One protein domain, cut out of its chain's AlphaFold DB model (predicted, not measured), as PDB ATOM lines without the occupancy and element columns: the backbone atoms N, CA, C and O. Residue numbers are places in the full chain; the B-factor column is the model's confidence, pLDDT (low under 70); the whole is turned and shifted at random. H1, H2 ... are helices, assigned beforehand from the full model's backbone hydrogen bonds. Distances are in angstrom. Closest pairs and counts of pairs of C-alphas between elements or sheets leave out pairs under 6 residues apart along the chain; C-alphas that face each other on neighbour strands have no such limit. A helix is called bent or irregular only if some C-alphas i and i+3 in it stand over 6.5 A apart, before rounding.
ATOM      1  N   ARG A 306      -9.010   9.716 -44.497       79.19
ATOM      2  CA  ARG A 306      -7.935   9.595 -45.502       79.19
ATOM      3  C   ARG A 306      -6.652  10.280 -45.039       79.19
ATOM      4  O   ARG A 306      -5.605   9.645 -45.028       79.19
ATOM      5  N   ARG A 307      -6.735  11.531 -44.577       73.25
ATOM      6  CA  ARG A 307      -5.576  12.281 -44.061       73.25
ATOM      7  C   ARG A 307      -4.950  11.605 -42.844       73.25
ATOM      8  O   ARG A 307      -3.731  11.569 -42.732       73.25
ATOM      9  N   MET A 308      -5.760  11.050 -41.944       71.62
ATOM     10  CA  MET A 308      -5.263  10.307 -40.787       71.62
ATOM     11  C   MET A 308      -4.533   9.032 -41.214       71.62
ATOM     12  O   MET A 308      -3.424   8.792 -40.745       71.62
ATOM     13  N   SER A 309      -5.098   8.256 -42.142       71.12
ATOM     14  CA  SER A 309      -4.440   7.070 -42.697       71.12
ATOM     15  C   SER A 309      -3.156   7.418 -43.457       71.12
ATOM     16  O   SER A 309      -2.159   6.720 -43.305       71.12
ATOM     17  N   GLU A 310      -3.131   8.520 -44.211       78.62
ATOM     18  CA  GLU A 310      -1.923   9.020 -44.880       78.62
ATOM     19  C   GLU A 310      -0.840   9.440 -43.880       78.62
ATOM     20  O   GLU A 310       0.333   9.130 -44.074       78.62
ATOM     21  N   LEU A 311      -1.210  10.129 -42.796       73.25
ATOM     22  CA  LEU A 311      -0.268  10.519 -41.746       73.25
ATOM     23  C   LEU A 311       0.262   9.304 -40.977       73.25
ATOM     24  O   LEU A 311       1.451   9.260 -40.672       73.25
ATOM     25  N   GLN A 312      -0.586   8.310 -40.703       72.44
ATOM     26  CA  GLN A 312      -0.173   7.047 -40.086       72.44
ATOM     27  C   GLN A 312       0.769   6.253 -40.997       72.44
ATOM     28  O   GLN A 312       1.787   5.757 -40.517       72.44
ATOM     29  N   ALA A 313       0.482   6.185 -42.300       76.44
ATOM     30  CA  ALA A 313       1.366   5.556 -43.279       76.44
ATOM     31  C   ALA A 313       2.721   6.275 -43.347       76.44
ATOM     32  O   ALA A 313       3.757   5.639 -43.203       76.44
ATOM     33  N   ARG A 314       2.725   7.614 -43.432       71.44
ATOM     34  CA  ARG A 314       3.964   8.410 -43.419       71.44
ATOM     35  C   ARG A 314       4.768   8.233 -42.134       71.44
ATOM     36  O   ARG A 314       5.991   8.206 -42.189       71.44
ATOM     37  N   ALA A 315       4.110   8.140 -40.980       71.31
ATOM     38  CA  ALA A 315       4.791   7.898 -39.712       71.31
ATOM     39  C   ALA A 315       5.456   6.513 -39.687       71.31
ATOM     40  O   ALA A 315       6.618   6.411 -39.300       71.31
ATOM     41  N   ALA A 316       4.752   5.481 -40.162       75.12
ATOM     42  CA  ALA A 316       5.295   4.130 -40.289       75.12
ATOM     43  C   ALA A 316       6.465   4.065 -41.289       75.12
ATOM     44  O   ALA A 316       7.468   3.413 -41.005       75.12
ATOM     45  N   ASP A 317       6.380   4.783 -42.413       76.50
ATOM     46  CA  ASP A 317       7.459   4.866 -43.407       76.50
ATOM     47  C   ASP A 317       8.713   5.529 -42.818       76.50
ATOM     48  O   ASP A 317       9.819   5.005 -42.947       76.50
ATOM     49  N   VAL A 318       8.549   6.644 -42.097       76.81
ATOM     50  CA  VAL A 318       9.663   7.341 -41.430       76.81
ATOM     51  C   VAL A 318      10.312   6.464 -40.354       76.81
ATOM     52  O   VAL A 318      11.535   6.478 -40.205       76.81
ATOM     53  N   GLU A 319       9.521   5.695 -39.605       73.62
ATOM     54  CA  GLU A 319      10.036   4.756 -38.603       73.62
ATOM     55  C   GLU A 319      10.811   3.602 -39.260       73.62
ATOM     56  O   GLU A 319      11.936   3.297 -38.852       73.62
ATOM     57  N   ALA A 320      10.274   3.033 -40.342       77.81
ATOM     58  CA  ALA A 320      10.933   1.987 -41.117       77.81
ATOM     59  C   ALA A 320      12.249   2.468 -41.757       77.81
ATOM     60  O   ALA A 320      13.242   1.729 -41.763       77.81
ATOM     61  N   ASP A 321      12.289   3.703 -42.257       76.75
ATOM     62  CA  ASP A 321      13.500   4.318 -42.803       76.75
ATOM     63  C   ASP A 321      14.536   4.594 -41.712       76.75
ATOM     64  O   ASP A 321      15.718   4.290 -41.897       76.75
ATOM     65  N   ALA A 322      14.117   5.072 -40.537       76.44
ATOM     66  CA  ALA A 322      15.018   5.265 -39.403       76.44
ATOM     67  C   ALA A 322      15.648   3.939 -38.938       76.44
ATOM     68  O   ALA A 322      16.845   3.886 -38.641       76.44
ATOM     69  N   ASP A 323      14.871   2.855 -38.912       78.44
ATOM     70  CA  ASP A 323      15.358   1.508 -38.604       78.44
ATOM     71  C   ASP A 323      16.291   0.956 -39.690       78.44
ATOM     72  O   ASP A 323      17.246   0.231 -39.392       78.44
ATOM     73  N   ARG A 324      16.042   1.288 -40.960       84.56
ATOM     74  CA  ARG A 324      16.923   0.927 -42.076       84.56
ATOM     75  C   ARG A 324      18.269   1.641 -41.959       84.56
ATOM     76  O   ARG A 324      19.299   0.976 -42.008       84.56
ATOM     77  N   VAL A 325      18.265   2.952 -41.722       83.56
ATOM     78  CA  VAL A 325      19.487   3.753 -41.527       83.56
ATOM     79  C   VAL A 325      20.283   3.258 -40.317       83.56
ATOM     80  O   VAL A 325      21.499   3.105 -40.409       83.56
ATOM     81  N   ARG A 326      19.615   2.932 -39.198       82.81
ATOM     82  CA  ARG A 326      20.284   2.364 -38.013       82.81
ATOM     83  C   ARG A 326      20.966   1.029 -38.305       82.81
ATOM     84  O   ARG A 326      22.090   0.830 -37.853       82.81
ATOM     85  N   ARG A 327      20.308   0.133 -39.046       86.19
ATOM     86  CA  ARG A 327      20.894  -1.160 -39.434       86.19
ATOM     87  C   ARG A 327      22.122  -0.979 -40.319       86.19
ATOM     88  O   ARG A 327      23.166  -1.515 -39.979       86.19
ATOM     89  N   VAL A 328      22.026  -0.144 -41.356       89.00
ATOM     90  CA  VAL A 328      23.162   0.160 -42.245       89.00
ATOM     91  C   VAL A 328      24.347   0.722 -41.456       89.00
ATOM     92  O   VAL A 328      25.464   0.243 -41.610       89.00
ATOM     93  N   ALA A 329      24.110   1.663 -40.537       87.31
ATOM     94  CA  ALA A 329      25.179   2.220 -39.709       87.31
ATOM     95  C   ALA A 329      25.845   1.175 -38.789       87.31
ATOM     96  O   ALA A 329      27.057   1.219 -38.591       87.31
ATOM     97  N   MET A 330      25.072   0.238 -38.226       87.25
ATOM     98  CA  MET A 330      25.620  -0.859 -37.413       87.25
ATOM     99  C   MET A 330      26.420  -1.863 -38.248       87.25
ATOM    100  O   MET A 330      27.457  -2.344 -37.791       87.25
ATOM    101  N   ASP A 331      25.949  -2.176 -39.454       89.69
ATOM    102  CA  ASP A 331      26.628  -3.098 -40.363       89.69
ATOM    103  C   ASP A 331      27.949  -2.497 -40.871       89.69
ATOM    104  O   ASP A 331      28.971  -3.184 -40.858       89.69
ATOM    105  N   ASP A 332      27.977  -1.200 -41.200       91.38
ATOM    106  CA  ASP A 332      29.205  -0.490 -41.587       91.38
ATOM    107  C   ASP A 332      30.227  -0.432 -40.435       91.38
ATOM    108  O   ASP A 332      31.422  -0.650 -40.637       91.38
ATOM    109  N   GLU A 333      29.781  -0.180 -39.196       88.62
ATOM    110  CA  GLU A 333      30.661  -0.234 -38.019       88.62
ATOM    111  C   GLU A 333      31.263  -1.626 -37.804       88.62
ATOM    112  O   GLU A 333      32.432  -1.748 -37.420       88.62
ATOM    113  N   ARG A 334      30.458  -2.675 -38.011       90.56
ATOM    114  CA  ARG A 334      30.930  -4.055 -37.923       90.56
ATOM    115  C   ARG A 334      31.966  -4.325 -39.009       90.56
ATOM    116  O   ARG A 334      33.039  -4.805 -38.670       90.56
ATOM    117  N   ALA A 335      31.709  -3.916 -40.250       89.56
ATOM    118  CA  ALA A 335      32.653  -4.073 -41.353       89.56
ATOM    119  C   ALA A 335      34.009  -3.398 -41.066       89.56
ATOM    120  O   ALA A 335      35.053  -4.000 -41.301       89.56
ATOM    121  N   VAL A 336      34.018  -2.190 -40.484       91.00
ATOM    122  CA  VAL A 336      35.267  -1.519 -40.067       91.00
ATOM    123  C   VAL A 336      36.004  -2.317 -38.989       91.00
ATOM    124  O   VAL A 336      37.228  -2.445 -39.045       91.00
ATOM    125  N   ARG A 337      35.289  -2.852 -37.988       90.12
ATOM    126  CA  ARG A 337      35.910  -3.691 -36.951       90.12
ATOM    127  C   ARG A 337      36.508  -4.958 -37.565       90.12
ATOM    128  O   ARG A 337      37.667  -5.246 -37.283       90.12
ATOM    129  N   ASP A 338      35.752  -5.653 -38.406       87.75
ATOM    130  CA  ASP A 338      36.176  -6.901 -39.040       87.75
ATOM    131  C   ASP A 338      37.412  -6.670 -39.932       87.75
ATOM    132  O   ASP A 338      38.361  -7.456 -39.894       87.75
ATOM    133  N   LEU A 339      37.466  -5.548 -40.662       88.31
ATOM    134  CA  LEU A 339      38.644  -5.149 -41.445       88.31
ATOM    135  C   LEU A 339      39.858  -4.858 -40.559       88.31
ATOM    136  O   LEU A 339      40.947  -5.352 -40.841       88.31
ATOM    137  N   ARG A 340      39.694  -4.112 -39.458       88.50
ATOM    138  CA  ARG A 340      40.797  -3.847 -38.515       88.50
ATOM    139  C   ARG A 340      41.335  -5.130 -37.890       88.50
ATOM    140  O   ARG A 340      42.547  -5.297 -37.795       88.50
ATOM    141  N   GLU A 341      40.448  -6.032 -37.480       88.31
ATOM    142  CA  GLU A 341      40.829  -7.340 -36.941       88.31
ATOM    143  C   GLU A 341      41.564  -8.175 -37.997       88.31
ATOM    144  O   GLU A 341      42.605  -8.758 -37.696       88.31
ATOM    145  N   THR A 342      41.099  -8.149 -39.248       85.75
ATOM    146  CA  THR A 342      41.752  -8.826 -40.377       85.75
ATOM    147  C   THR A 342      43.143  -8.258 -40.660       85.75
ATOM    148  O   THR A 342      44.078  -9.033 -40.856       85.75
ATOM    149  N   ILE A 343      43.323  -6.932 -40.635       84.19
ATOM    150  CA  ILE A 343      44.628  -6.279 -40.837       84.19
ATOM    151  C   ILE A 343      45.609  -6.693 -39.741       84.19
ATOM    152  O   ILE A 343      46.716  -7.135 -40.047       84.19
ATOM    153  N   VAL A 344      45.194  -6.606 -38.474       82.88
ATOM    154  CA  VAL A 344      46.039  -6.983 -37.330       82.88
ATOM    155  C   VAL A 344      46.402  -8.466 -37.387       82.88
ATOM    156  O   VAL A 344      47.567  -8.815 -37.213       82.88
ATOM    157  N   ALA A 345      45.434  -9.340 -37.673       81.94
ATOM    158  CA  ALA A 345      45.685 -10.770 -37.821       81.94
ATOM    159  C   ALA A 345      46.660 -11.050 -38.974       81.94
ATOM    160  O   ALA A 345      47.621 -11.793 -38.801       81.94
ATOM    161  N   THR A 346      46.461 -10.414 -40.130       80.38
ATOM    162  CA  THR A 346      47.313 -10.595 -41.314       80.38
ATOM    163  C   THR A 346      48.742 -10.123 -41.049       80.38
ATOM    164  O   THR A 346      49.682 -10.849 -41.355       80.38
ATOM    165  N   GLN A 347      48.930  -8.958 -40.420       79.00
ATOM    166  CA  GLN A 347      50.254  -8.470 -40.017       79.00
ATOM    167  C   GLN A 347      50.924  -9.400 -39.002       79.00
ATOM    168  O   GLN A 347      52.114  -9.679 -39.119       79.00
ATOM    169  N   PHE A 348      50.161  -9.906 -38.031       81.19
ATOM    170  CA  PHE A 348      50.675 -10.839 -37.036       81.19
ATOM    171  C   PHE A 348      51.151 -12.145 -37.678       81.19
ATOM    172  O   PHE A 348      52.289 -12.544 -37.451       81.19
ATOM    173  N   PHE A 349      50.323 -12.789 -38.507       79.88
ATOM    174  CA  PHE A 349      50.673 -14.063 -39.142       79.88
ATOM    175  C   PHE A 349      51.769 -13.920 -40.202       79.88
ATOM    176  O   PHE A 349      52.639 -14.784 -40.275       79.88
ATOM    177  N   ASN A 350      51.778 -12.826 -40.970       75.06
ATOM    178  CA  ASN A 350      52.831 -12.559 -41.955       75.06
ATOM    179  C   ASN A 350      54.146 -12.094 -41.306       75.06
ATOM    180  O   ASN A 350      55.194 -12.163 -41.936       75.06
ATOM    181  N   GLY A 351      54.109 -11.621 -40.057       73.75
ATOM    182  CA  GLY A 351      55.301 -11.275 -39.280       73.75
ATOM    183  C   GLY A 351      55.967 -12.471 -38.592       73.75
ATOM    184  O   GLY A 351      57.020 -12.309 -37.973       73.75
ATOM    185  N   LEU A 352      55.370 -13.667 -38.663       80.69
ATOM    186  CA  LEU A 352      55.966 -14.877 -38.104       80.69
ATOM    187  C   LEU A 352      57.106 -15.365 -39.000       80.69
ATOM    188  O   LEU A 352      56.950 -15.493 -40.208       80.69
ATOM    189  N   ASN A 353      58.229 -15.728 -38.381       79.25
ATOM    190  CA  ASN A 353      59.351 -16.377 -39.056       79.25
ATOM    191  C   ASN A 353      59.472 -17.838 -38.580       79.25
ATOM    192  O   ASN A 353      60.265 -18.126 -37.678       79.25
ATOM    193  N   THR A 396      41.069   0.268 -48.491       81.88
ATOM    194  CA  THR A 396      39.791  -0.382 -48.146       81.88
ATOM    195  C   THR A 396      39.321  -0.081 -46.717       81.88
ATOM    196  O   THR A 396      38.119   0.108 -46.489       81.88
ATOM    197  N   LEU A 397      40.237   0.018 -45.742       84.94
ATOM    198  CA  LEU A 397      39.895   0.461 -44.386       84.94
ATOM    199  C   LEU A 397      39.431   1.922 -44.376       84.94
ATOM    200  O   LEU A 397      38.419   2.229 -43.745       84.94
ATOM    201  N   HIS A 398      40.135   2.811 -45.079       84.94
ATOM    202  CA  HIS A 398      39.778   4.226 -45.145       84.94
ATOM    203  C   HIS A 398      38.403   4.438 -45.796       84.94
ATOM    204  O   HIS A 398      37.577   5.195 -45.285       84.94
ATOM    205  N   GLU A 399      38.104   3.707 -46.872       87.75
ATOM    206  CA  GLU A 399      36.789   3.708 -47.517       87.75
ATOM    207  C   GLU A 399      35.683   3.165 -46.604       87.75
ATOM    208  O   GLU A 399      34.573   3.706 -46.562       87.75
ATOM    209  N   ALA A 400      35.955   2.095 -45.852       88.31
ATOM    210  CA  ALA A 400      35.010   1.552 -44.881       88.31
ATOM    211  C   ALA A 400      34.746   2.537 -43.729       88.31
ATOM    212  O   ALA A 400      33.597   2.721 -43.324       88.31
ATOM    213  N   GLU A 401      35.780   3.225 -43.239       88.44
ATOM    214  CA  GLU A 401      35.650   4.271 -42.222       88.44
ATOM    215  C   GLU A 401      34.852   5.470 -42.742       88.44
ATOM    216  O   GLU A 401      33.946   5.950 -42.055       88.44
ATOM    217  N   ALA A 402      35.115   5.914 -43.974       89.19
ATOM    218  CA  ALA A 402      34.361   6.983 -44.621       89.19
ATOM    219  C   ALA A 402      32.874   6.618 -44.776       89.19
ATOM    220  O   ALA A 402      32.003   7.434 -44.460       89.19
ATOM    221  N   ARG A 403      32.568   5.377 -45.183       88.12
ATOM    222  CA  ARG A 403      31.189   4.861 -45.251       88.12
ATOM    223  C   ARG A 403      30.515   4.829 -43.881       88.12
ATOM    224  O   ARG A 403      29.411   5.352 -43.753       88.12
ATOM    225  N   ALA A 404      31.195   4.330 -42.848       88.94
ATOM    226  CA  ALA A 404      30.665   4.288 -41.482       88.94
ATOM    227  C   ALA A 404      30.414   5.688 -40.889       88.94
ATOM    228  O   ALA A 404      29.486   5.889 -40.101       88.94
ATOM    229  N   VAL A 405      31.228   6.683 -41.253       86.94
ATOM    230  CA  VAL A 405      30.988   8.087 -40.887       86.94
ATOM    231  C   VAL A 405      29.778   8.641 -41.645       86.94
ATOM    232  O   VAL A 405      28.910   9.276 -41.037       86.94
ATOM    233  N   ALA A 406      29.683   8.371 -42.948       86.56
ATOM    234  CA  ALA A 406      28.580   8.829 -43.786       86.56
ATOM    235  C   ALA A 406      27.225   8.245 -43.347       86.56
ATOM    236  O   ALA A 406      26.251   8.992 -43.246       86.56
ATOM    237  N   SER A 407      27.154   6.955 -43.003       86.00
ATOM    238  CA  SER A 407      25.915   6.308 -42.547       86.00
ATOM    239  C   SER A 407      25.454   6.767 -41.154       86.00
ATOM    240  O   SER A 407      24.264   6.702 -40.841       86.00
ATOM    241  N   LYS A 408      26.350   7.345 -40.340       82.12
ATOM    242  CA  LYS A 408      26.021   7.969 -39.041       82.12
ATOM    243  C   LYS A 408      25.605   9.434 -39.114       82.12
ATOM    244  O   LYS A 408      24.936   9.925 -38.195       82.12
ATOM    245  N   ALA A 409      25.994  10.159 -40.161       77.75
ATOM    246  CA  ALA A 409      25.689  11.584 -40.282       77.75
ATOM    247  C   ALA A 409      24.172  11.888 -40.175       77.75
ATOM    248  O   ALA A 409      23.812  12.777 -39.393       77.75
ATOM    249  N   PRO A 410      23.261  11.123 -40.819       71.69
ATOM    250  CA  PRO A 410      21.816  11.322 -40.682       71.69
ATOM    251  C   PRO A 410      21.300  11.119 -39.250       71.69
ATOM    252  O   PRO A 410      20.476  11.903 -38.782       71.69
ATOM    253  N   LEU A 411      21.832  10.132 -38.516       67.25
ATOM    254  CA  LEU A 411      21.457   9.856 -37.121       67.25
ATOM    255  C   LEU A 411      21.820  11.028 -36.201       67.25
ATOM    256  O   LEU A 411      21.062  11.393 -35.303       67.25
ATOM    257  N   THR A 412      22.960  11.663 -36.468       60.97
ATOM    258  CA  THR A 412      23.454  12.809 -35.692       60.97
ATOM    259  C   THR A 412      22.640  14.075 -35.980       60.97
ATOM    260  O   THR A 412      22.366  14.867 -35.077       60.97
ATOM    261  N   VAL A 413      22.219  14.276 -37.235       60.22
ATOM    262  CA  VAL A 413      21.334  15.386 -37.630       60.22
ATOM    263  C   VAL A 413      19.941  15.210 -37.027       60.22
ATOM    264  O   VAL A 413      19.396  16.170 -36.488       60.22
ATOM    265  N   GLN A 414      19.398  13.991 -37.026       57.88
ATOM    266  CA  GLN A 414      18.111  13.679 -36.399       57.88
ATOM    267  C   GLN A 414      18.145  13.947 -34.883       57.88
ATOM    268  O   GLN A 414      17.229  14.573 -34.355       57.88
ATOM    269  N   GLN A 415      19.247  13.603 -34.207       54.78
ATOM    270  CA  GLN A 415      19.486  13.949 -32.798       54.78
ATOM    271  C   GLN A 415      19.622  15.466 -32.559       54.78
ATOM    272  O   GLN A 415      19.139  15.977 -31.550       54.78
ATOM    273  N   ARG A 416      20.239  16.216 -33.484       46.91
ATOM    274  CA  ARG A 416      20.353  17.688 -33.397       46.91
ATOM    275  C   ARG A 416      19.037  18.414 -33.674       46.91
ATOM    276  O   ARG A 416      18.791  19.445 -33.060       46.91
ATOM    277  N   MET A 417      18.180  17.898 -34.556       44.97
ATOM    278  CA  MET A 417      16.833  18.451 -34.774       44.97
ATOM    279  C   MET A 417      15.872  18.157 -33.609       44.97
ATOM    280  O   MET A 417      14.842  18.816 -33.488       44.97
ATOM    281  N   GLN A 418      16.222  17.203 -32.741       44.22
ATOM    282  CA  GLN A 418      15.523  16.893 -31.490       44.22
ATOM    283  C   GLN A 418      16.021  17.727 -30.291       44.22
ATOM    284  O   GLN A 418      15.372  17.739 -29.245       44.22
ATOM    285  N   GLU A 419      17.119  18.486 -30.420       37.12
ATOM    286  CA  GLU A 419      17.470  19.515 -29.435       37.12
ATOM    287  C   GLU A 419      16.550  20.733 -29.601       37.12
ATOM    288  O   GLU A 419      16.504  21.324 -30.685       37.12
ATOM    289  N   PRO A 420      15.816  21.166 -28.555       42.03
ATOM    290  CA  PRO A 420      14.973  22.345 -28.673       42.03
ATOM    291  C   PRO A 420      15.858  23.556 -29.020       42.03
ATOM    292  O   PRO A 420      16.869  23.777 -28.342       42.03
ATOM    293  N   PRO A 421      15.499  24.366 -30.039       48.78
ATOM    294  CA  PRO A 421      16.264  25.548 -30.410       48.78
ATOM    295  C   PRO A 421      16.561  26.390 -29.170       48.78
ATOM    296  O   PRO A 421      15.668  26.630 -28.355       48.78
ATOM    297  N   LYS A 422      17.793  26.891 -29.012       49.97
ATOM    298  CA  LYS A 422      18.178  27.733 -27.856       49.97
ATOM    299  C   LYS A 422      17.216  28.919 -27.634       49.97
ATOM    300  O   LYS A 422      17.069  29.390 -26.510       49.97
ATOM    301  N   GLN A 423      16.520  29.359 -28.685       47.09
ATOM    302  CA  GLN A 423      15.456  30.366 -28.644       47.09
ATOM    303  C   GLN A 423      14.185  29.893 -27.903       47.09
ATOM    304  O   GLN A 423      13.614  30.667 -27.140       47.09
ATOM    305  N   LEU A 424      13.791  28.620 -28.029       44.53
ATOM    306  CA  LEU A 424      12.665  27.998 -27.312       44.53
ATOM    307  C   LEU A 424      12.962  27.809 -25.814       44.53
ATOM    308  O   LEU A 424      12.091  28.035 -24.976       44.53
ATOM    309  N   LEU A 425      14.209  27.485 -25.454       51.97
ATOM    310  CA  LEU A 425      14.669  27.448 -24.055       51.97
ATOM    311  C   LEU A 425      14.693  28.844 -23.401       51.97
ATOM    312  O   LEU A 425      14.444  28.961 -22.200       51.97
ATOM    313  N   LYS A 426      14.956  29.900 -24.183       48.66
ATOM    314  CA  LYS A 426      14.936  31.298 -23.724       48.66
ATOM    315  C   LYS A 426      13.501  31.793 -23.498       48.66
ATOM    316  O   LYS A 426      13.193  32.248 -22.403       48.66
ATOM    317  N   LEU A 427      12.603  31.542 -24.454       45.19
ATOM    318  CA  LEU A 427      11.164  31.824 -24.331       45.19
ATOM    319  C   LEU A 427      10.524  31.108 -23.133       45.19
ATOM    320  O   LEU A 427       9.720  31.695 -22.415       45.19
ATOM    321  N   ARG A 428      10.917  29.857 -22.861       50.56
ATOM    322  CA  ARG A 428      10.404  29.096 -21.712       50.56
ATOM    323  C   ARG A 428      10.890  29.653 -20.367       50.56
ATOM    324  O   ARG A 428      10.132  29.596 -19.401       50.56
ATOM    325  N   ARG A 429      12.105  30.222 -20.308       56.00
ATOM    326  CA  ARG A 429      12.643  30.950 -19.137       56.00
ATOM    327  C   ARG A 429      11.953  32.296 -18.915       56.00
ATOM    328  O   ARG A 429      11.648  32.638 -17.777       56.00
ATOM    329  N   ASP A 430      11.669  33.029 -19.985       51.66
ATOM    330  CA  ASP A 430      10.999  34.330 -19.893       51.66
ATOM    331  C   ASP A 430       9.528  34.164 -19.466       51.66
ATOM    332  O   ASP A 430       9.019  34.919 -18.640       51.66
ATOM    333  N   HIS A 431       8.872  33.091 -19.923       44.72
ATOM    334  CA  HIS A 431       7.495  32.768 -19.546       44.72
ATOM    335  C   HIS A 431       7.351  32.225 -18.110       44.72
ATOM    336  O   HIS A 431       6.282  32.359 -17.509       44.72
ATOM    337  N   SER A 432       8.402  31.615 -17.549       49.47
ATOM    338  CA  SER A 432       8.424  31.186 -16.140       49.47
ATOM    339  C   SER A 432       8.713  32.356 -15.195       49.47
ATOM    340  O   SER A 432       8.070  32.448 -14.157       49.47
ATOM    341  N   ARG A 433       9.549  33.323 -15.601       51.44
ATOM    342  CA  ARG A 433       9.756  34.577 -14.850       51.44
ATOM    343  C   ARG A 433       8.511  35.465 -14.777       51.44
ATOM    344  O   ARG A 433       8.294  36.103 -13.757       51.44
ATOM    345  N   MET A 434       7.667  35.472 -15.811       45.53
ATOM    346  CA  MET A 434       6.398  36.220 -15.796       45.53
ATOM    347  C   MET A 434       5.304  35.600 -14.909       45.53
ATOM    348  O   MET A 434       4.300  36.253 -14.657       45.53
ATOM    349  N   ARG A 435       5.461  34.356 -14.435       47.25
ATOM    350  CA  ARG A 435       4.491  33.708 -13.530       47.25
ATOM    351  C   ARG A 435       4.834  33.852 -12.045       47.25
ATOM    352  O   ARG A 435       4.016  33.480 -11.213       47.25
ATOM    353  N   GLU A 436       6.013  34.375 -11.712       47.38
ATOM    354  CA  GLU A 436       6.491  34.494 -10.325       47.38
ATOM    355  C   GLU A 436       6.352  35.906  -9.735       47.38
ATOM    356  O   GLU A 436       6.660  36.102  -8.560       47.38
ATOM    357  N   HIS A 437       5.856  36.887 -10.493       43.41
ATOM    358  CA  HIS A 437       5.521  38.222  -9.985       43.41
ATOM    359  C   HIS A 437       4.068  38.564 -10.357       43.41
ATOM    360  O   HIS A 437       3.790  38.678 -11.553       43.41
ATOM    361  N   PRO A 438       3.151  38.657  -9.371       43.59
ATOM    362  CA  PRO A 438       1.802  39.189  -9.569       43.59
ATOM    363  C   PRO A 438       1.804  40.637 -10.060       43.59
ATOM    364  O   PRO A 438       2.704  41.400  -9.631       43.59
TER     365      PRO A 438
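Overview. This is residues 306 to 353 and 396 to 438 of the 438 residues of an uncharacterized protein of Pseudoruegeria haliotis (UniProt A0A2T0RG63). What is the picture? One long helix, H1, has an arm of a bent second helix, H2a, packed side by side on part of its length, running opposite ways. From there the second arm, H2b, swings away toward H3 in a tail whose residues 415 to 438 stick out, as do both ends of H1. What is it made of? The 91 printed residues hold three named helices, H1, H2 and H3 in that order, and no named strand; the class is all helix. How large is it? It is extended, with a radius of gyration of the C-alphas of 23.3 A and spans of 85 by 43 by 16 A.

Arrangement. What touches H1, residues 306 to 350? With residues 325 to 340 alone it touches H2a, residues 396 to 407, at a shallow tilt of 22 degrees, opposite ways; the closest C-alphas, of Asp 332 and Ala 404, are 5.0 A apart. H1 and H2b, residues 410 to 417, only just touch, with 3 pairs of C-alphas within 8 A, the closest being Arg 326 and Leu 411 at 7.6 A. Where is H3, residues 422 to 433? It is apart from H1, H2a and H2b. Are the helix backbones whole? In H1, H2a, H2b and H3 every O i to N i+4 pair is within hydrogen-bond range.

Along the chain. Where does H1 run? It goes 64.8 A from C-alpha 306 at (-7.935, 9.595, -45.502). Is H2 straight? By its hydrogen bonds residues 396 to 417 were assigned as one helix, but it is bent: C-alphas 407 and 410 are 6.7 A apart. Where does H3 end? It measures 16.9 A and ends at C-alpha 433, (9.756, 34.577, -14.850).

Size, cuts and confidence. Is anything missing? Residues 354 to 395 are not printed, and C-alphas 353 and 396 are 26.9 A apart across this cut. Where is confidence low? Residues 411 to 438 have pLDDT under 70.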